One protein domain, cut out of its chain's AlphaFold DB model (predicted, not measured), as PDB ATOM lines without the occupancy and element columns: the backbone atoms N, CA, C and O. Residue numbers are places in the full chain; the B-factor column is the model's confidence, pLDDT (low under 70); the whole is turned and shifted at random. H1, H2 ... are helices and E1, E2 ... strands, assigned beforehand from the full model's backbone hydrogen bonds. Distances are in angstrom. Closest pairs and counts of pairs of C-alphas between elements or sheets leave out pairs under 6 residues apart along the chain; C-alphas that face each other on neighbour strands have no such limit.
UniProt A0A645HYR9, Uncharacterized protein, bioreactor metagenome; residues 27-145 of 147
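Overview. This is residues 27 to 145 of the 147 residues of an uncharacterized protein of bioreactor metagenome (UniProt A0A645HYR9). Two long antiparallel ribbons, E2 with E7 and E3 with E6, run partly face to face and are joined at one end by the links of residues 54 to 57 and 126 to 132; short E1 lies along the free side of E6. H1 crosses the face of E3 and E6 turned away from E2 and E7, the E4 and E5 hairpin packs beside E3, and short helices H2 and H3 pack on E2. The printed part has 119 residues, with seven named strands and three named helices in the order E1 E2 E3 E4 E5 H1 H2 H3 E6 E7; one sheet has the order E1 - E6 - E3, and E2 - E7 and E4 - E5 are sheets of two, all antiparallel. The class is mixed, helices and strands. The whole is compact, with a radius of gyration of the C-alphas of 14.2 A, yet elongated in outline, spanning 47 by 28 by 25 A.

Along the chain. E1 is residues 27 to 29, beginning at C-alpha 27, (-2.113, 18.986, 33.701). E2, the longest strand by residues, is residues 41 to 53 and measures 32.0 A from first to last C-alpha. E3, residues 58 to 64, measures 20.4 A and begins at C-alpha 58, (-4.932, 12.534, 42.656). E4 is residues 71 to 75 and E5 residues 78 to 82. Then come the helices H1, residues 87 to 93 and 10.1 A long, H2, residues 97 to 102, and H3, residues 105 to 110. E6, residues 117 to 125, measures 27.3 A. E7, residues 133 to 144, measures 33.5 A and ends at C-alpha 144, (-4.903, -7.883, 14.911).

Arrangement. In the sheet of three, E6 is the inner strand and E1 and E3 are the edge strands. E1 and E6 are antiparallel at 161 degrees, with N 28 and O 122 at 2.9 A, within hydrogen-bond range. E6 and E3 are antiparallel at 160 degrees, with N 64 and O 119 at 2.8 A and N 123 and O 60 at 2.8 A. H1 is on this sheet at a height of 8.4 A over it, only just over E6 and E3, with 3 C-alphas falling on each. It runs across the strands, at 87 degrees to E3 on the local plane; the closest C-alphas of H1 and E3 are those of Lys 91 and Lys 60, 6.2 A apart. The closest C-alphas of E3 and E4 are those of Ser 64 and Trp 71, 4.7 A apart. E4 and E5 form a hairpin at 139 degrees, with N 82 and O 71 at 2.8 A. H2 only grazes the sheet of three with its residues 97 to 100. Its closest C-alpha pair with E2 is Glu 101 and Ala 47, 5.1 A apart, and that of H3 with E2 is Glu 105 and Val 45, 4.4 A apart. E2 and E7 are antiparallel at 163 degrees, with N 48 and O 139 at 2.8 A and N 134 and O 52 at 2.8 A. The closest C-alphas of E6 and E7 are those of Met 124 and Val 133, 6.4 A apart; E2 and E6 are apart. In H1, H2 and H3 every O i to N i+4 pair is within hydrogen-bond range.

Size, cuts and confidence. The two C-alphas farthest apart are those of Asn 128 and Gln 145, at 47.0 A. The printed part has no cut. The link from E1 to E2, 11 residues, is long; in it residues 34 to 35 pair antiparallel with residues 117 to 118 of E6. The mean pLDDT of the printed part is 93.4, and residues 114 to 115 are under 70.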
ATOM      1  N   LEU A  27      -1.575  19.705  34.839       97.00
ATOM      2  CA  LEU A  27      -2.113  18.986  33.701       97.00
ATOM      3  C   LEU A  27      -1.003  18.781  32.674       97.00
ATOM      4  O   LEU A  27      -0.382  19.739  32.210       97.00
ATOM      5  N   VAL A  28      -0.748  17.529  32.323       96.69
ATOM      6  CA  VAL A  28       0.227  17.145  31.305       96.69
ATOM      7  C   VAL A  28      -0.526  16.637  30.086       96.69
ATOM      8  O   VAL A  28      -1.473  15.869  30.220       96.69
ATOM      9  N   LYS A  29      -0.109  17.067  28.895       96.69
ATOM     10  CA  LYS A  29      -0.654  16.628  27.606       96.69
ATOM     11  C   LYS A  29       0.488  16.006  26.813       96.69
ATOM     12  O   LYS A  29       1.563  16.601  26.744       96.69
ATOM     13  N   MET A  30       0.279  14.834  26.220       95.69
ATOM     14  CA  MET A  30       1.237  14.300  25.249       95.69
ATOM     15  C   MET A  30       1.391  15.282  24.080       95.69
ATOM     16  O   MET A  30       0.422  15.901  23.639       95.69
ATOM     17  N   ALA A  31       2.617  15.428  23.578       92.25
ATOM     18  CA  ALA A  31       2.899  16.321  22.455       92.25
ATOM     19  C   ALA A  31       2.422  15.739  21.115       92.25
ATOM     20  O   ALA A  31       1.951  16.483  20.254       92.25
ATOM     21  N   ASN A  32       2.498  14.413  20.973       93.25
ATOM     22  CA  ASN A  32       2.253  13.692  19.728       93.25
ATOM     23  C   ASN A  32       1.103  12.691  19.874       93.25
ATOM     24  O   ASN A  32       0.758  12.282  20.985       93.25
ATOM     25  N   ASP A  33       0.516  12.327  18.735       93.12
ATOM     26  CA  ASP A  33      -0.458  11.242  18.639       93.12
ATOM     27  C   ASP A  33       0.271   9.900  18.529       93.12
ATOM     28  O   ASP A  33       1.296   9.806  17.854       93.12
ATOM     29  N   GLU A  34      -0.304   8.867  19.134       92.00
ATOM     30  CA  GLU A  34       0.031   7.473  18.849       92.00
ATOM     31  C   GLU A  34      -0.911   6.941  17.772       92.00
ATOM     32  O   GLU A  34      -2.121   7.187  17.825       92.00
ATOM     33  N   PHE A  35      -0.364   6.205  16.806       90.44
ATOM     34  CA  PHE A  35      -1.098   5.717  15.642       90.44
ATOM     35  C   PHE A  35      -1.322   4.205  15.707       90.44
ATOM     36  O   PHE A  35      -0.406   3.421  15.930       90.44
ATOM     37  N   PHE A  36      -2.562   3.811  15.449       88.19
ATOM     38  CA  PHE A  36      -3.052   2.439  15.330       88.19
ATOM     39  C   PHE A  36      -3.680   2.227  13.943       88.19
ATOM     40  O   PHE A  36      -4.602   1.433  13.785       88.19
ATOM     41  N   ASN A  37      -3.235   2.996  12.945       85.69
ATOM     42  CA  ASN A  37      -3.827   3.120  11.608       85.69
ATOM     43  C   ASN A  37      -3.430   2.012  10.622       85.69
ATOM     44  O   ASN A  37      -3.966   1.976   9.517       85.69
ATOM     45  N   GLU A  38      -2.561   1.093  11.028       87.25
ATOM     46  CA  GLU A  38      -2.190  -0.062  10.218       87.25
ATOM     47  C   GLU A  38      -3.407  -0.935   9.875       87.25
ATOM     48  O   GLU A  38      -4.314  -1.140  10.692       87.25
ATOM     49  N   ALA A  39      -3.428  -1.470   8.649       86.06
ATOM     50  CA  ALA A  39      -4.563  -2.239   8.131       86.06
ATOM     51  C   ALA A  39      -4.849  -3.499   8.964       86.06
ATOM     52  O   ALA A  39      -6.006  -3.852   9.174       86.06
ATOM     53  N   TYR A  40      -3.797  -4.133   9.490       86.56
ATOM     54  CA  TYR A  40      -3.915  -5.330  10.316       86.56
ATOM     55  C   TYR A  40      -4.425  -5.041  11.733       86.56
ATOM     56  O   TYR A  40      -4.781  -5.986  12.430       86.56
ATOM     57  N   ILE A  41      -4.468  -3.782  12.185       87.44
ATOM     58  CA  ILE A  41      -4.966  -3.419  13.518       87.44
ATOM     59  C   ILE A  41      -6.482  -3.231  13.455       87.44
ATOM     60  O   ILE A  41      -6.982  -2.315  12.803       87.44
ATOM     61  N   LEU A  42      -7.231  -4.061  14.176       87.00
ATOM     62  CA  LEU A  42      -8.694  -3.998  14.227       87.00
ATOM     63  C   LEU A  42      -9.198  -2.976  15.252       87.00
ATOM     64  O   LEU A  42     -10.209  -2.321  15.018       87.00
ATOM     65  N   GLY A  43      -8.487  -2.805  16.366       87.62
ATOM     66  CA  GLY A  43      -8.866  -1.854  17.409       87.62
ATOM     67  C   GLY A  43      -8.083  -2.034  18.704       87.62
ATOM     68  O   GLY A  43      -7.355  -3.012  18.876       87.62
ATOM     69  N   ILE A  44      -8.238  -1.074  19.617       91.19
ATOM     70  CA  ILE A  44      -7.668  -1.133  20.966       91.19
ATOM     71  C   ILE A  44      -8.514  -2.080  21.817       91.19
ATOM     72  O   ILE A  44      -9.740  -1.993  21.827       91.19
ATOM     73  N   VAL A  45      -7.846  -2.958  22.557       92.06
ATOM     74  CA  VAL A  45      -8.490  -3.942  23.435       92.06
ATOM     75  C   VAL A  45      -8.368  -3.523  24.890       92.06
ATOM     76  O   VAL A  45      -9.318  -3.665  25.658       92.06
ATOM     77  N   LYS A  46      -7.190  -3.031  25.285       93.19
ATOM     78  CA  LYS A  46      -6.863  -2.808  26.691       93.19
ATOM     79  C   LYS A  46      -5.825  -1.710  26.864       93.19
ATOM     80  O   LYS A  46      -4.869  -1.625  26.097       93.19
ATOM     81  N   ALA A  47      -5.978  -0.934  27.932       96.06
ATOM     82  CA  ALA A  47      -4.917  -0.096  28.469       96.06
ATOM     83  C   ALA A  47      -4.301  -0.753  29.711       96.06
ATOM     84  O   ALA A  47      -5.016  -1.313  30.541       96.06
ATOM     85  N   THR A  48      -2.980  -0.671  29.852       97.56
ATOM     86  CA  THR A  48      -2.250  -1.075  31.062       97.56
ATOM     87  C   THR A  48      -1.346   0.069  31.500       97.56
ATOM     88  O   THR A  48      -0.581   0.606  30.695       97.56
ATOM     89  N   LEU A  49      -1.424   0.455  32.774       97.88
ATOM     90  CA  LEU A  49      -0.729   1.620  33.310       97.88
ATOM     91  C   LEU A  49       0.301   1.232  34.368       97.88
ATOM     92  O   LEU A  49      -0.024   0.602  35.377       97.88
ATOM     93  N   GLN A  50       1.531   1.711  34.193       97.75
ATOM     94  CA  GLN A  50       2.555   1.699  35.236       97.75
ATOM     95  C   GLN A  50       2.620   3.087  35.871       97.75
ATOM     96  O   GLN A  50       3.218   4.013  35.315       97.75
ATOM     97  N   VAL A  51       1.968   3.246  37.022       96.62
ATOM     98  CA  VAL A  51       1.857   4.526  37.735       96.62
ATOM     99  C   VAL A  51       2.126   4.342  39.223       96.62
ATOM    100  O   VAL A  51       1.850   3.287  39.792       96.62
ATOM    101  N   THR A  52       2.622   5.392  39.864       94.94
ATOM    102  CA  THR A  52       2.689   5.528  41.319       94.94
ATOM    103  C   THR A  52       1.801   6.699  41.704       94.94
ATOM    104  O   THR A  52       1.986   7.796  41.192       94.94
ATOM    105  N   CYS A  53       0.820   6.465  42.567       93.38
ATOM    106  CA  CYS A  53      -0.027   7.499  43.149       93.38
ATOM    107  C   CYS A  53      -0.394   7.012  44.547       93.38
ATOM    108  O   CYS A  53      -1.092   6.007  44.673       93.38
ATOM    109  N   SER A  54       0.152   7.644  45.581       89.50
ATOM    110  CA  SER A  54       0.016   7.194  46.969       89.50
ATOM    111  C   SER A  54      -0.819   8.153  47.815       89.50
ATOM    112  O   SER A  54      -1.000   9.323  47.477       89.50
ATOM    113  N   GLY A  55      -1.327   7.636  48.938       86.75
ATOM    114  CA  GLY A  55      -2.128   8.405  49.883       86.75
ATOM    115  C   GLY A  55      -3.397   8.962  49.239       86.75
ATOM    116  O   GLY A  55      -4.125   8.246  48.558       86.75
ATOM    117  N   THR A  56      -3.643  10.249  49.465       89.75
ATOM    118  CA  THR A  56      -4.785  10.999  48.924       89.75
ATOM    119  C   THR A  56      -4.428  11.826  47.685       89.75
ATOM    120  O   THR A  56      -5.244  12.630  47.236       89.75
ATOM    121  N   SER A  57      -3.230  11.639  47.116       94.50
ATOM    122  CA  SER A  57      -2.845  12.257  45.845       94.50
ATOM    123  C   SER A  57      -3.788  11.837  44.718       94.50
ATOM    124  O   SER A  57      -4.351  10.738  44.720       94.50
ATOM    125  N   VAL A  58      -3.957  12.716  43.733       96.44
ATOM    126  CA  VAL A  58      -4.932  12.534  42.656       96.44
ATOM    127  C   VAL A  58      -4.209  12.368  41.327       96.44
ATOM    128  O   VAL A  58      -3.358  13.177  40.957       96.44
ATOM    129  N   LEU A  59      -4.588  11.324  40.588       97.94
ATOM    130  CA  LEU A  59      -4.159  11.072  39.216       97.94
ATOM    131  C   LEU A  59      -5.382  10.735  38.363       97.94
ATOM    132  O   LEU A  59      -6.085   9.754  38.629       97.94
ATOM    133  N   LYS A  60      -5.635  11.557  37.344       98.56
ATOM    134  CA  LYS A  60      -6.780  11.417  36.438       98.56
ATOM    135  C   LYS A  60      -6.324  11.485  34.992       98.56
ATOM    136  O   LYS A  60      -5.488  12.315  34.659       98.56
ATOM    137  N   PHE A  61      -6.890  10.642  34.141       98.56
ATOM    138  CA  PHE A  61      -6.550  10.515  32.730       98.56
ATOM    139  C   PHE A  61      -7.680  11.021  31.839       98.56
ATOM    140  O   PHE A  61      -8.864  10.833  32.128       98.56
ATOM    141  N   ALA A  62      -7.281  11.608  30.721       98.50
ATOM    142  CA  ALA A  62      -8.128  11.983  29.605       98.50
ATOM    143  C   ALA A  62      -7.455  11.534  28.308       98.50
ATOM    144  O   ALA A  62      -6.237  11.334  28.258       98.50
ATOM    145  N   LEU A  63      -8.244  11.396  27.251       97.19
ATOM    146  CA  LEU A  63      -7.742  11.033  25.934       97.19
ATOM    147  C   LEU A  63      -8.349  11.897  24.838       97.19
ATOM    148  O   LEU A  63      -9.391  12.519  25.024       97.19
ATOM    149  N   SER A  64      -7.692  11.940  23.692       96.06
ATOM    150  CA  SER A  64      -8.130  12.674  22.512       96.06
ATOM    151  C   SER A  64      -7.980  11.791  21.278       96.06
ATOM    152  O   SER A  64      -6.922  11.202  21.071       96.06
ATOM    153  N   GLU A  65      -8.987  11.805  20.411       94.06
ATOM    154  CA  GLU A  65      -9.003  11.125  19.105       94.06
ATOM    155  C   GLU A  65      -8.644  12.051  17.925       94.06
ATOM    156  O   GLU A  65      -8.450  11.605  16.795       94.06
ATOM    157  N   ASN A  66      -8.544  13.363  18.169       92.00
ATOM    158  CA  ASN A  66      -8.423  14.387  17.128       92.00
ATOM    159  C   ASN A  66      -7.202  15.303  17.306       92.00
ATOM    160  O   ASN A  66      -7.238  16.472  16.944       92.00
ATOM    161  N   GLY A  67      -6.088  14.773  17.818       92.38
ATOM    162  CA  GLY A  67      -4.831  15.530  17.904       92.38
ATOM    163  C   GLY A  67      -4.762  16.553  19.038       92.38
ATOM    164  O   GLY A  67      -3.934  17.456  18.997       92.38
ATOM    165  N   GLY A  68      -5.622  16.428  20.048       94.38
ATOM    166  CA  GLY A  68      -5.662  17.292  21.224       94.38
ATOM    167  C   GLY A  68      -6.643  18.461  21.120       94.38
ATOM    168  O   GLY A  68      -6.621  19.314  22.005       94.38
ATOM    169  N   ILE A  69      -7.495  18.501  20.085       94.12
ATOM    170  CA  ILE A  69      -8.524  19.543  19.909       94.12
ATOM    171  C   ILE A  69      -9.634  19.372  20.952       94.12
ATOM    172  O   ILE A  69      -9.992  20.326  21.638       94.12
ATOM    173  N   THR A  70     -10.152  18.153  21.115       95.94
ATOM    174  CA  THR A  70     -11.152  17.825  22.142       95.94
ATOM    175  C   THR A  70     -10.701  16.641  22.972       95.94
ATOM    176  O   THR A  70     -10.110  15.699  22.444       95.94
ATOM    177  N   TRP A  71     -11.052  16.649  24.254       97.88
ATOM    178  CA  TRP A  71     -10.641  15.625  25.205       97.88
ATOM    179  C   TRP A  71     -11.860  14.920  25.782       97.88
ATOM    180  O   TRP A  71     -12.882  15.555  26.041       97.88
ATOM    181  N   LYS A  72     -11.755  13.606  25.969       97.94
ATOM    182  CA  LYS A  72     -12.806  12.754  26.517       97.94
ATOM    183  C   LYS A  72     -12.294  11.925  27.690       97.94
ATOM    184  O   LYS A  72     -11.102  11.624  27.795       97.94
ATOM    185  N   ALA A  73     -13.224  11.513  28.538       98.44
ATOM    186  CA  ALA A  73     -13.022  10.508  29.572       98.44
ATOM    187  C   ALA A  73     -14.208   9.544  29.614       98.44
ATOM    188  O   ALA A  73     -15.332   9.919  29.282       98.44
ATOM    189  N   TRP A  74     -13.950   8.302  30.019       98.31
ATOM    190  CA  TRP A  74     -14.999   7.350  30.355       98.31
ATOM    191  C   TRP A  74     -15.511   7.656  31.761       98.31
ATOM    192  O   TRP A  74     -14.810   7.442  32.752       98.31
ATOM    193  N   TYR A  75     -16.719   8.196  31.844       97.94
ATOM    194  CA  TYR A  75     -17.317   8.673  33.084       97.94
ATOM    195  C   TYR A  75     -18.815   8.384  33.068       97.94
ATOM    196  O   TYR A  75     -19.481   8.627  32.066       97.94
ATOM    197  N   ASN A  76     -19.346   7.837  34.165       96.19
ATOM    198  CA  ASN A  76     -20.753   7.430  34.270       96.19
ATOM    199  C   ASN A  76     -21.234   6.574  33.081       96.19
ATOM    200  O   ASN A  76     -22.323   6.778  32.553       96.19
ATOM    201  N   ASN A  77     -20.409   5.599  32.680       95.62
ATOM    202  CA  ASN A  77     -20.701   4.637  31.612       95.62
ATOM    203  C   ASN A  77     -20.878   5.255  30.207       95.62
ATOM    204  O   ASN A  77     -21.554   4.678  29.357       95.62
ATOM    205  N   ALA A  78     -20.265   6.415  29.958       97.25
ATOM    206  CA  ALA A  78     -20.222   7.045  28.644       97.25
ATOM    207  C   ALA A  78     -18.897   7.786  28.412       97.25
ATOM    208  O   ALA A  78     -18.212   8.198  29.351       97.25
ATOM    209  N   TRP A  79     -18.559   8.003  27.141       97.88
ATOM    210  CA  TRP A  79     -17.504   8.937  26.757       97.88
ATOM    211  C   TRP A  79     -18.031  10.367  26.859       97.88
ATOM    212  O   TRP A  79     -18.873  10.779  26.064       97.88
ATOM    213  N   VAL A  80     -17.529  11.131  27.824       98.12
ATOM    214  CA  VAL A  80     -17.925  12.527  28.038       98.12
ATOM    215  C   VAL A  80     -16.809  13.467  27.615       98.12
ATOM    216  O   VAL A  80     -15.636  13.168  27.830       98.12
ATOM    217  N   TYR A  81     -17.167  14.620  27.050       98.12
ATOM    218  CA  TYR A  81     -16.202  15.681  26.776       98.12
ATOM    219  C   TYR A  81     -15.754  16.358  28.071       98.12
ATOM    220  O   TYR A  81     -16.571  16.640  28.954       98.12
ATOM    221  N   LEU A  82     -14.456  16.633  28.152       98.38
ATOM    222  CA  LEU A  82     -13.821  17.412  29.206       98.38
ATOM    223  C   LEU A  82     -13.378  18.763  28.648       98.38
ATOM    224  O   LEU A  82     -12.816  18.835  27.550       98.38
ATOM    225  N   ASP A  83     -13.558  19.815  29.437       97.62
ATOM    226  CA  ASP A  83     -12.829  21.059  29.249       97.62
ATOM    227  C   ASP A  83     -11.407  20.873  29.785       97.62
ATOM    228  O   ASP A  83     -11.122  20.984  30.975       97.62
ATOM    229  N   ILE A  84     -10.485  20.589  28.870       96.31
ATOM    230  CA  ILE A  84      -9.081  20.350  29.199       96.31
ATOM    231  C   ILE A  84      -8.365  21.594  29.750       96.31
ATOM    232  O   ILE A  84      -7.246  21.480  30.246       96.31
ATOM    233  N   ASN A  85      -8.940  22.790  29.621       95.19
ATOM    234  CA  ASN A  85      -8.368  24.008  30.196       95.19
ATOM    235  C   ASN A  85      -8.899  24.266  31.613       95.19
ATOM    236  O   ASN A  85      -8.305  25.046  32.356       95.19
ATOM    237  N   ASN A  86      -9.954  23.556  32.020       97.19
ATOM    238  CA  ASN A  86     -10.475  23.549  33.374       97.19
ATOM    239  C   ASN A  86      -9.937  22.334  34.144       97.19
ATOM    240  O   ASN A  86     -10.428  21.211  34.041       97.19
ATOM    241  N   MET A  87      -8.917  22.557  34.969       96.12
ATOM    242  CA  MET A  87      -8.293  21.481  35.742       96.12
ATOM    243  C   MET A  87      -9.248  20.814  36.743       96.12
ATOM    244  O   MET A  87      -9.099  19.621  37.006       96.12
ATOM    245  N   GLN A  88     -10.236  21.548  37.262       97.19
ATOM    246  CA  GLN A  88     -11.253  20.991  38.157       97.19
ATOM    247  C   GLN A  88     -12.150  19.996  37.413       97.19
ATOM    248  O   GLN A  88     -12.428  18.912  37.915       97.19
ATOM    249  N   ASP A  89     -12.507  20.310  36.169       98.31
ATOM    250  CA  ASP A  89     -13.304  19.423  35.326       98.31
ATOM    251  C   ASP A  89     -12.597  18.082  35.058       98.31
ATOM    252  O   ASP A  89     -13.184  17.002  35.179       98.31
ATOM    253  N   VAL A  90     -11.290  18.138  34.780       98.38
ATOM    254  CA  VAL A  90     -10.453  16.939  34.611       98.38
ATOM    255  C   VAL A  90     -10.308  16.166  35.928       98.38
ATOM    256  O   VAL A  90     -10.317  14.931  35.918       98.38
ATOM    257  N   LYS A  91     -10.192  16.861  37.066       98.00
ATOM    258  CA  LYS A  91     -10.121  16.241  38.399       98.00
ATOM    259  C   LYS A  91     -11.394  15.449  38.717       98.00
ATOM    260  O   LYS A  91     -11.304  14.297  39.155       98.00
ATOM    261  N   ASP A  92     -12.556  16.029  38.440       97.94
ATOM    262  CA  ASP A  92     -13.852  15.451  38.800       97.94
ATOM    263  C   ASP A  92     -14.265  14.320  37.854       97.94
ATOM    264  O   ASP A  92     -14.647  13.234  38.307       97.94
ATOM    265  N   ARG A  93     -14.130  14.535  36.540       98.44
ATOM    266  CA  ARG A  93     -14.675  13.634  35.510       98.44
ATOM    267  C   ARG A  93     -13.627  12.809  34.763       98.44
ATOM    268  O   ARG A  93     -13.987  11.937  33.975       98.44
ATOM    269  N   GLY A  94     -12.336  13.034  35.005       98.50
ATOM    270  CA  GLY A  94     -11.270  12.212  34.433       98.50
ATOM    271  C   GLY A  94     -11.265  10.772  34.963       98.50
ATOM    272  O   GLY A  94     -11.809  10.455  36.027       98.50
ATOM    273  N   MET A  95     -10.601   9.881  34.228       98.56
ATOM    274  CA  MET A  95     -10.523   8.454  34.555       98.56
ATOM    275  C   MET A  95      -9.421   8.187  35.576       98.56
ATOM    276  O   MET A  95      -8.297   8.651  35.418       98.56
ATOM    277  N   THR A  96      -9.693   7.396  36.610       98.00
ATOM    278  CA  THR A  96      -8.618   6.842  37.450       98.00
ATOM    279  C   THR A  96      -7.876   5.733  36.696       98.00
ATOM    280  O   THR A  96      -8.362   5.239  35.677       98.00
ATOM    281  N   LYS A  97      -6.729   5.281  37.226       97.62
ATOM    282  CA  LYS A  97      -6.032   4.078  36.727       97.62
ATOM    283  C   LYS A  97      -6.994   2.893  36.583       97.62
ATOM    284  O   LYS A  97      -7.054   2.282  35.525       97.62
ATOM    285  N   ALA A  98      -7.759   2.612  37.639       97.50
ATOM    286  CA  ALA A  98      -8.683   1.485  37.676       97.50
ATOM    287  C   ALA A  98      -9.777   1.600  36.606       97.50
ATOM    288  O   ALA A  98     -10.081   0.615  35.948       97.50
ATOM    289  N   ILE A  99     -10.325   2.803  36.393       98.19
ATOM    290  CA  ILE A  99     -11.334   3.029  35.351       98.19
ATOM    291  C   ILE A  99     -10.728   2.809  33.965       98.19
ATOM    292  O   ILE A  99     -11.306   2.079  33.171       98.19
ATOM    293  N   LEU A 100      -9.563   3.404  33.683       98.25
ATOM    294  CA  LEU A 100      -8.925   3.316  32.368       98.25
ATOM    295  C   LEU A 100      -8.520   1.877  32.001       98.25
ATOM    296  O   LEU A 100      -8.674   1.470  30.854       98.25
ATOM    297  N   GLU A 101      -8.043   1.091  32.967       98.25
ATOM    298  CA  GLU A 101      -7.706  -0.325  32.752       98.25
ATOM    299  C   GLU A 101      -8.933  -1.243  32.672       98.25
ATOM    300  O   GLU A 101      -8.827  -2.351  32.146       98.25
ATOM    301  N   ALA A 102     -10.088  -0.799  33.177       97.94
ATOM    302  CA  ALA A 102     -11.349  -1.535  33.114       97.94
ATOM    303  C   ALA A 102     -12.145  -1.278  31.822       97.94
ATOM    304  O   ALA A 102     -13.155  -1.948  31.600       97.94
ATOM    305  N   ILE A 103     -11.716  -0.336  30.973       97.25
ATOM    306  CA  ILE A 103     -12.375  -0.071  29.688       97.25
ATOM    307  C   ILE A 103     -12.272  -1.313  28.802       97.25
ATOM    308  O   ILE A 103     -11.175  -1.775  28.482       97.25
ATOM    309  N   THR A 104     -13.426  -1.838  28.398       95.44
ATOM    310  CA  THR A 104     -13.537  -3.041  27.564       95.44
ATOM    311  C   THR A 104     -13.301  -2.739  26.083       95.44
ATOM    312  O   THR A 104     -13.443  -1.599  25.644       95.44
ATOM    313  N   GLU A 105     -13.019  -3.766  25.273       92.69
ATOM    314  CA  GLU A 105     -12.888  -3.638  23.807       92.69
ATOM    315  C   GLU A 105     -14.125  -2.972  23.174       92.69
ATOM    316  O   GLU A 105     -13.998  -2.105  22.309       92.69
ATOM    317  N   ALA A 106     -15.333  -3.305  23.643       93.31
ATOM    318  CA  ALA A 106     -16.569  -2.692  23.152       93.31
ATOM    319  C   ALA A 106     -16.642  -1.190  23.487       93.31
ATOM    320  O   ALA A 106     -17.049  -0.380  22.652       93.31
ATOM    321  N   GLN A 107     -16.203  -0.796  24.685       95.50
ATOM    322  CA  GLN A 107     -16.156   0.610  25.096       95.50
ATOM    323  C   GLN A 107     -15.069   1.379  24.334       95.50
ATOM    324  O   GLN A 107     -15.341   2.481  23.855       95.50
ATOM    325  N   TRP A 108     -13.889   0.788  24.126       93.50
ATOM    326  CA  TRP A 108     -12.857   1.339  23.240       93.50
ATOM    327  C   TRP A 108     -13.365   1.520  21.812       93.50
ATOM    328  O   TRP A 108     -13.137   2.563  21.208       93.50
ATOM    329  N   THR A 109     -14.114   0.549  21.291       91.00
ATOM    330  CA  THR A 109     -14.727   0.635  19.958       91.00
ATOM    331  C   THR A 109     -15.737   1.782  19.891       91.00
ATOM    332  O   THR A 109     -15.728   2.556  18.934       91.00
ATOM    333  N   SER A 110     -16.554   1.960  20.935       92.81
ATOM    334  CA  SER A 110     -17.543   3.048  21.007       92.81
ATOM    335  C   SER A 110     -16.934   4.453  21.071       92.81
ATOM    336  O   SER A 110     -17.642   5.425  20.817       92.81
ATOM    337  N   LEU A 111     -15.637   4.578  21.386       91.00
ATOM    338  CA  LEU A 111     -14.941   5.866  21.361       91.00
ATOM    339  C   LEU A 111     -14.961   6.480  19.956       91.00
ATOM    340  O   LEU A 111     -15.049   7.698  19.843       91.00
ATOM    341  N   GLY A 112     -14.941   5.636  18.917       82.69
ATOM    342  CA  GLY A 112     -15.041   6.074  17.528       82.69
ATOM    343  C   GLY A 112     -13.736   6.645  16.975       82.69
ATOM    344  O   GLY A 112     -13.760   7.686  16.324       82.69
ATOM    345  N   LEU A 113     -12.606   5.960  17.201       79.12
ATOM    346  CA  LEU A 113     -11.270   6.360  16.730       79.12
ATOM    347  C   LEU A 113     -11.180   6.414  15.189       79.12
ATOM    348  O   LEU A 113     -10.620   5.528  14.546       79.12
ATOM    349  N   SER A 114     -11.704   7.485  14.596       62.59
ATOM    350  CA  SER A 114     -11.885   7.680  13.148       62.59
ATOM    351  C   SER A 114     -10.591   7.593  12.337       62.59
ATOM    352  O   SER A 114     -10.586   7.043  11.244       62.59
ATOM    353  N   ASN A 115      -9.479   8.066  12.902       68.94
ATOM    354  CA  ASN A 115      -8.144   7.991  12.295       68.94
ATOM    355  C   ASN A 115      -7.220   7.002  13.017       68.94
ATOM    356  O   ASN A 115      -6.001   7.069  12.858       68.94
ATOM    357  N   LYS A 116      -7.796   6.144  13.874       79.38
ATOM    358  CA  LYS A 116      -7.081   5.223  14.768       79.38
ATOM    359  C   LYS A 116      -5.894   5.885  15.481       79.38
ATOM    360  O   LYS A 116      -4.855   5.270  15.666       79.38
ATOM    361  N   LYS A 117      -6.031   7.155  15.859       89.06
ATOM    362  CA  LYS A 117      -4.996   7.908  16.564       89.06
ATOM    363  C   LYS A 117      -5.484   8.294  17.944       89.06
ATOM    364  O   LYS A 117      -6.667   8.593  18.117       89.06
ATOM    365  N   ILE A 118      -4.586   8.302  18.913       93.62
ATOM    366  CA  ILE A 118      -4.932   8.597  20.298       93.62
ATOM    367  C   ILE A 118      -3.830   9.404  20.964       93.62
ATOM    368  O   ILE A 118      -2.644   9.212  20.714       93.62
ATOM    369  N   ARG A 119      -4.234  10.317  21.836       95.56
ATOM    370  CA  ARG A 119      -3.336  11.128  22.654       95.56
ATOM    371  C   ARG A 119      -3.825  11.110  24.085       95.56
ATOM    372  O   ARG A 119      -5.024  11.262  24.301       95.56
ATOM    373  N   PHE A 120      -2.923  10.977  25.050       97.25
ATOM    374  CA  PHE A 120      -3.274  11.050  26.467       97.25
ATOM    375  C   PHE A 120      -2.946  12.409  27.075       97.25
ATOM    376  O   PHE A 120      -2.010  13.107  26.677       97.25
ATOM    377  N   ALA A 121      -3.731  12.755  28.083       97.94
ATOM    378  CA  ALA A 121      -3.428  13.787  29.050       97.94
ATOM    379  C   ALA A 121      -3.684  13.234  30.448       97.94
ATOM    380  O   ALA A 121      -4.498  12.324  30.634       97.94
ATOM    381  N   TRP A 122      -2.994  13.785  31.437       98.12
ATOM    382  CA  TRP A 122      -3.225  13.433  32.825       98.12
ATOM    383  C   TRP A 122      -3.087  14.631  33.753       98.12
ATOM    384  O   TRP A 122      -2.161  15.436  33.646       98.12
ATOM    385  N   TYR A 123      -4.037  14.727  34.673       98.19
ATOM    386  CA  TYR A 123      -4.000  15.616  35.820       98.19
ATOM    387  C   TYR A 123      -3.294  14.905  36.969       98.19
ATOM    388  O   TYR A 123      -3.615  13.754  37.274       98.19
ATOM    389  N   MET A 124      -2.362  15.595  37.615       96.31
ATOM    390  CA  MET A 124      -1.629  15.111  38.776       96.31
ATOM    391  C   MET A 124      -1.621  16.164  39.882       96.31
ATOM    392  O   MET A 124      -1.296  17.324  39.644       96.31
ATOM    393  N   GLU A 125      -1.937  15.742  41.097       95.25
ATOM    394  CA  GLU A 125      -1.931  16.574  42.299       95.25
ATOM    395  C   GLU A 125      -1.333  15.763  43.440       95.25
ATOM    396  O   GLU A 125      -1.838  14.695  43.791       95.25
ATOM    397  N   GLN A 126      -0.230  16.265  43.988       92.44
ATOM    398  CA  GLN A 126       0.409  15.686  45.161       92.44
ATOM    399  C   GLN A 126      -0.143  16.374  46.402       92.44
ATOM    400  O   GLN A 126      -0.262  17.594  46.426       92.44
ATOM    401  N   VAL A 127      -0.456  15.602  47.440       87.50
ATOM    402  CA  VAL A 127      -0.921  16.167  48.720       87.50
ATOM    403  C   VAL A 127       0.253  16.568  49.616       87.50
ATOM    404  O   VAL A 127       0.145  17.488  50.420       87.50
ATOM    405  N   ASN A 128       1.396  15.896  49.477       84.69
ATOM    406  CA  ASN A 128       2.632  16.210  50.188       84.69
ATOM    407  C   ASN A 128       3.851  15.661  49.428       84.69
ATOM    408  O   ASN A 128       3.716  14.853  48.509       84.69
ATOM    409  N   LEU A 129       5.050  16.079  49.843       83.44
ATOM    410  CA  LEU A 129       6.316  15.701  49.200       83.44
ATOM    411  C   LEU A 129       6.660  14.205  49.313       83.44
ATOM    412  O   LEU A 129       7.448  13.703  48.517       83.44
ATOM    413  N   SER A 130       6.080  13.484  50.275       85.88
ATOM    414  CA  SER A 130       6.282  12.039  50.443       85.88
ATOM    415  C   SER A 130       5.272  11.190  49.664       85.88
ATOM    416  O   SER A 130       5.381   9.962  49.671       85.88
ATOM    417  N   SER A 131       4.320  11.815  48.962       86.56
ATOM    418  CA  SER A 131       3.269  11.133  48.198       86.56
ATOM    419  C   SER A 131       3.408  11.394  46.694       86.56
ATOM    420  O   SER A 131       2.618  12.156  46.121       86.56
ATOM    421  N   PRO A 132       4.419  10.798  46.029       88.00
ATOM    422  CA  PRO A 132       4.705  11.089  44.635       88.00
ATOM    423  C   PRO A 132       3.573  10.619  43.715       88.00
ATOM    424  O   PRO A 132       2.980   9.554  43.900       88.00
ATOM    425  N   VAL A 133       3.342  11.404  42.663       94.00
ATOM    426  CA  VAL A 133       2.513  11.021  41.515       94.00
ATOM    427  C   VAL A 133       3.423  10.877  40.302       94.00
ATOM    428  O   VAL A 133       4.008  11.859  39.846       94.00
ATOM    429  N   ILE A 134       3.578   9.651  39.805       93.62
ATOM    430  CA  ILE A 134       4.488   9.295  38.711       93.62
ATOM    431  C   ILE A 134       3.719   8.476  37.678       93.62
ATOM    432  O   ILE A 134       3.103   7.468  38.015       93.62
ATOM    433  N   VAL A 135       3.815   8.867  36.409       96.00
ATOM    434  CA  VAL A 135       3.354   8.070  35.265       96.00
ATOM    435  C   VAL A 135       4.589   7.559  34.529       96.00
ATOM    436  O   VAL A 135       5.362   8.360  34.015       96.00
ATOM    437  N   ARG A 136       4.809   6.238  34.520       96.31
ATOM    438  CA  ARG A 136       5.967   5.609  33.854       96.31
ATOM    439  C   ARG A 136       5.619   5.075  32.475       96.31
ATOM    440  O   ARG A 136       6.408   5.216  31.551       96.31
ATOM    441  N   GLN A 137       4.450   4.452  32.347       96.38
ATOM    442  CA  GLN A 137       4.010   3.853  31.095       96.38
ATOM    443  C   GLN A 137       2.488   3.884  30.985       96.38
ATOM    444  O   GLN A 137       1.779   3.580  31.948       96.38
ATOM    445  N   ILE A 138       2.018   4.187  29.780       96.44
ATOM    446  CA  ILE A 138       0.665   3.905  29.312       96.44
ATOM    447  C   ILE A 138       0.843   2.965  28.121       96.44
ATOM    448  O   ILE A 138       1.372   3.369  27.089       96.44
ATOM    449  N   LYS A 139       0.480   1.695  28.287       95.88
ATOM    450  CA  LYS A 139       0.544   0.685  27.228       95.88
ATOM    451  C   LYS A 139      -0.854   0.461  26.675       95.88
ATOM    452  O   LYS A 139      -1.787   0.279  27.454       95.88
ATOM    453  N   LEU A 140      -0.975   0.426  25.353       94.12
ATOM    454  CA  LEU A 140      -2.196   0.044  24.659       94.12
ATOM    455  C   LEU A 140      -1.974  -1.271  23.919       94.12
ATOM    456  O   LEU A 140      -1.099  -1.364  23.060       94.12
ATOM    457  N   ASP A 141      -2.771  -2.272  24.267       93.25
ATOM    458  CA  ASP A 141      -2.839  -3.535  23.545       93.25
ATOM    459  C   ASP A 141      -3.932  -3.440  22.478       93.25
ATOM    460  O   ASP A 141      -5.014  -2.890  22.719       93.25
ATOM    461  N   TYR A 142      -3.654  -3.990  21.302       91.56
ATOM    462  CA  TYR A 142      -4.549  -3.951  20.154       91.56
ATOM    463  C   TYR A 142      -4.785  -5.344  19.583       91.56
ATOM    464  O   TYR A 142      -3.963  -6.253  19.714       91.56
ATOM    465  N   LYS A 143      -5.938  -5.499  18.941       89.81
ATOM    466  CA  LYS A 143      -6.326  -6.714  18.237       89.81
ATOM    467  C   LYS A 143      -5.838  -6.645  16.805       89.81
ATOM    468  O   LYS A 143      -5.995  -5.610  16.155       89.81
ATOM    469  N   THR A 144      -5.303  -7.751  16.308       87.56
ATOM    470  CA  THR A 144      -4.903  -7.883  14.911       87.56
ATOM    471  C   THR A 144      -5.866  -8.777  14.140       87.56
ATOM    472  O   THR A 144      -6.538  -9.637  14.715       87.56
ATOM    473  N   GLN A 145      -5.952  -8.576  12.828       80.12
ATOM    474  CA  GLN A 145      -6.536  -9.569  11.940       80.12
ATOM    475  C   GLN A 145      -5.572 -10.762  11.895       80.12
ATOM    476  O   GLN A 145      -4.402 -10.591  11.557       80.12
TER     477      GLN A 145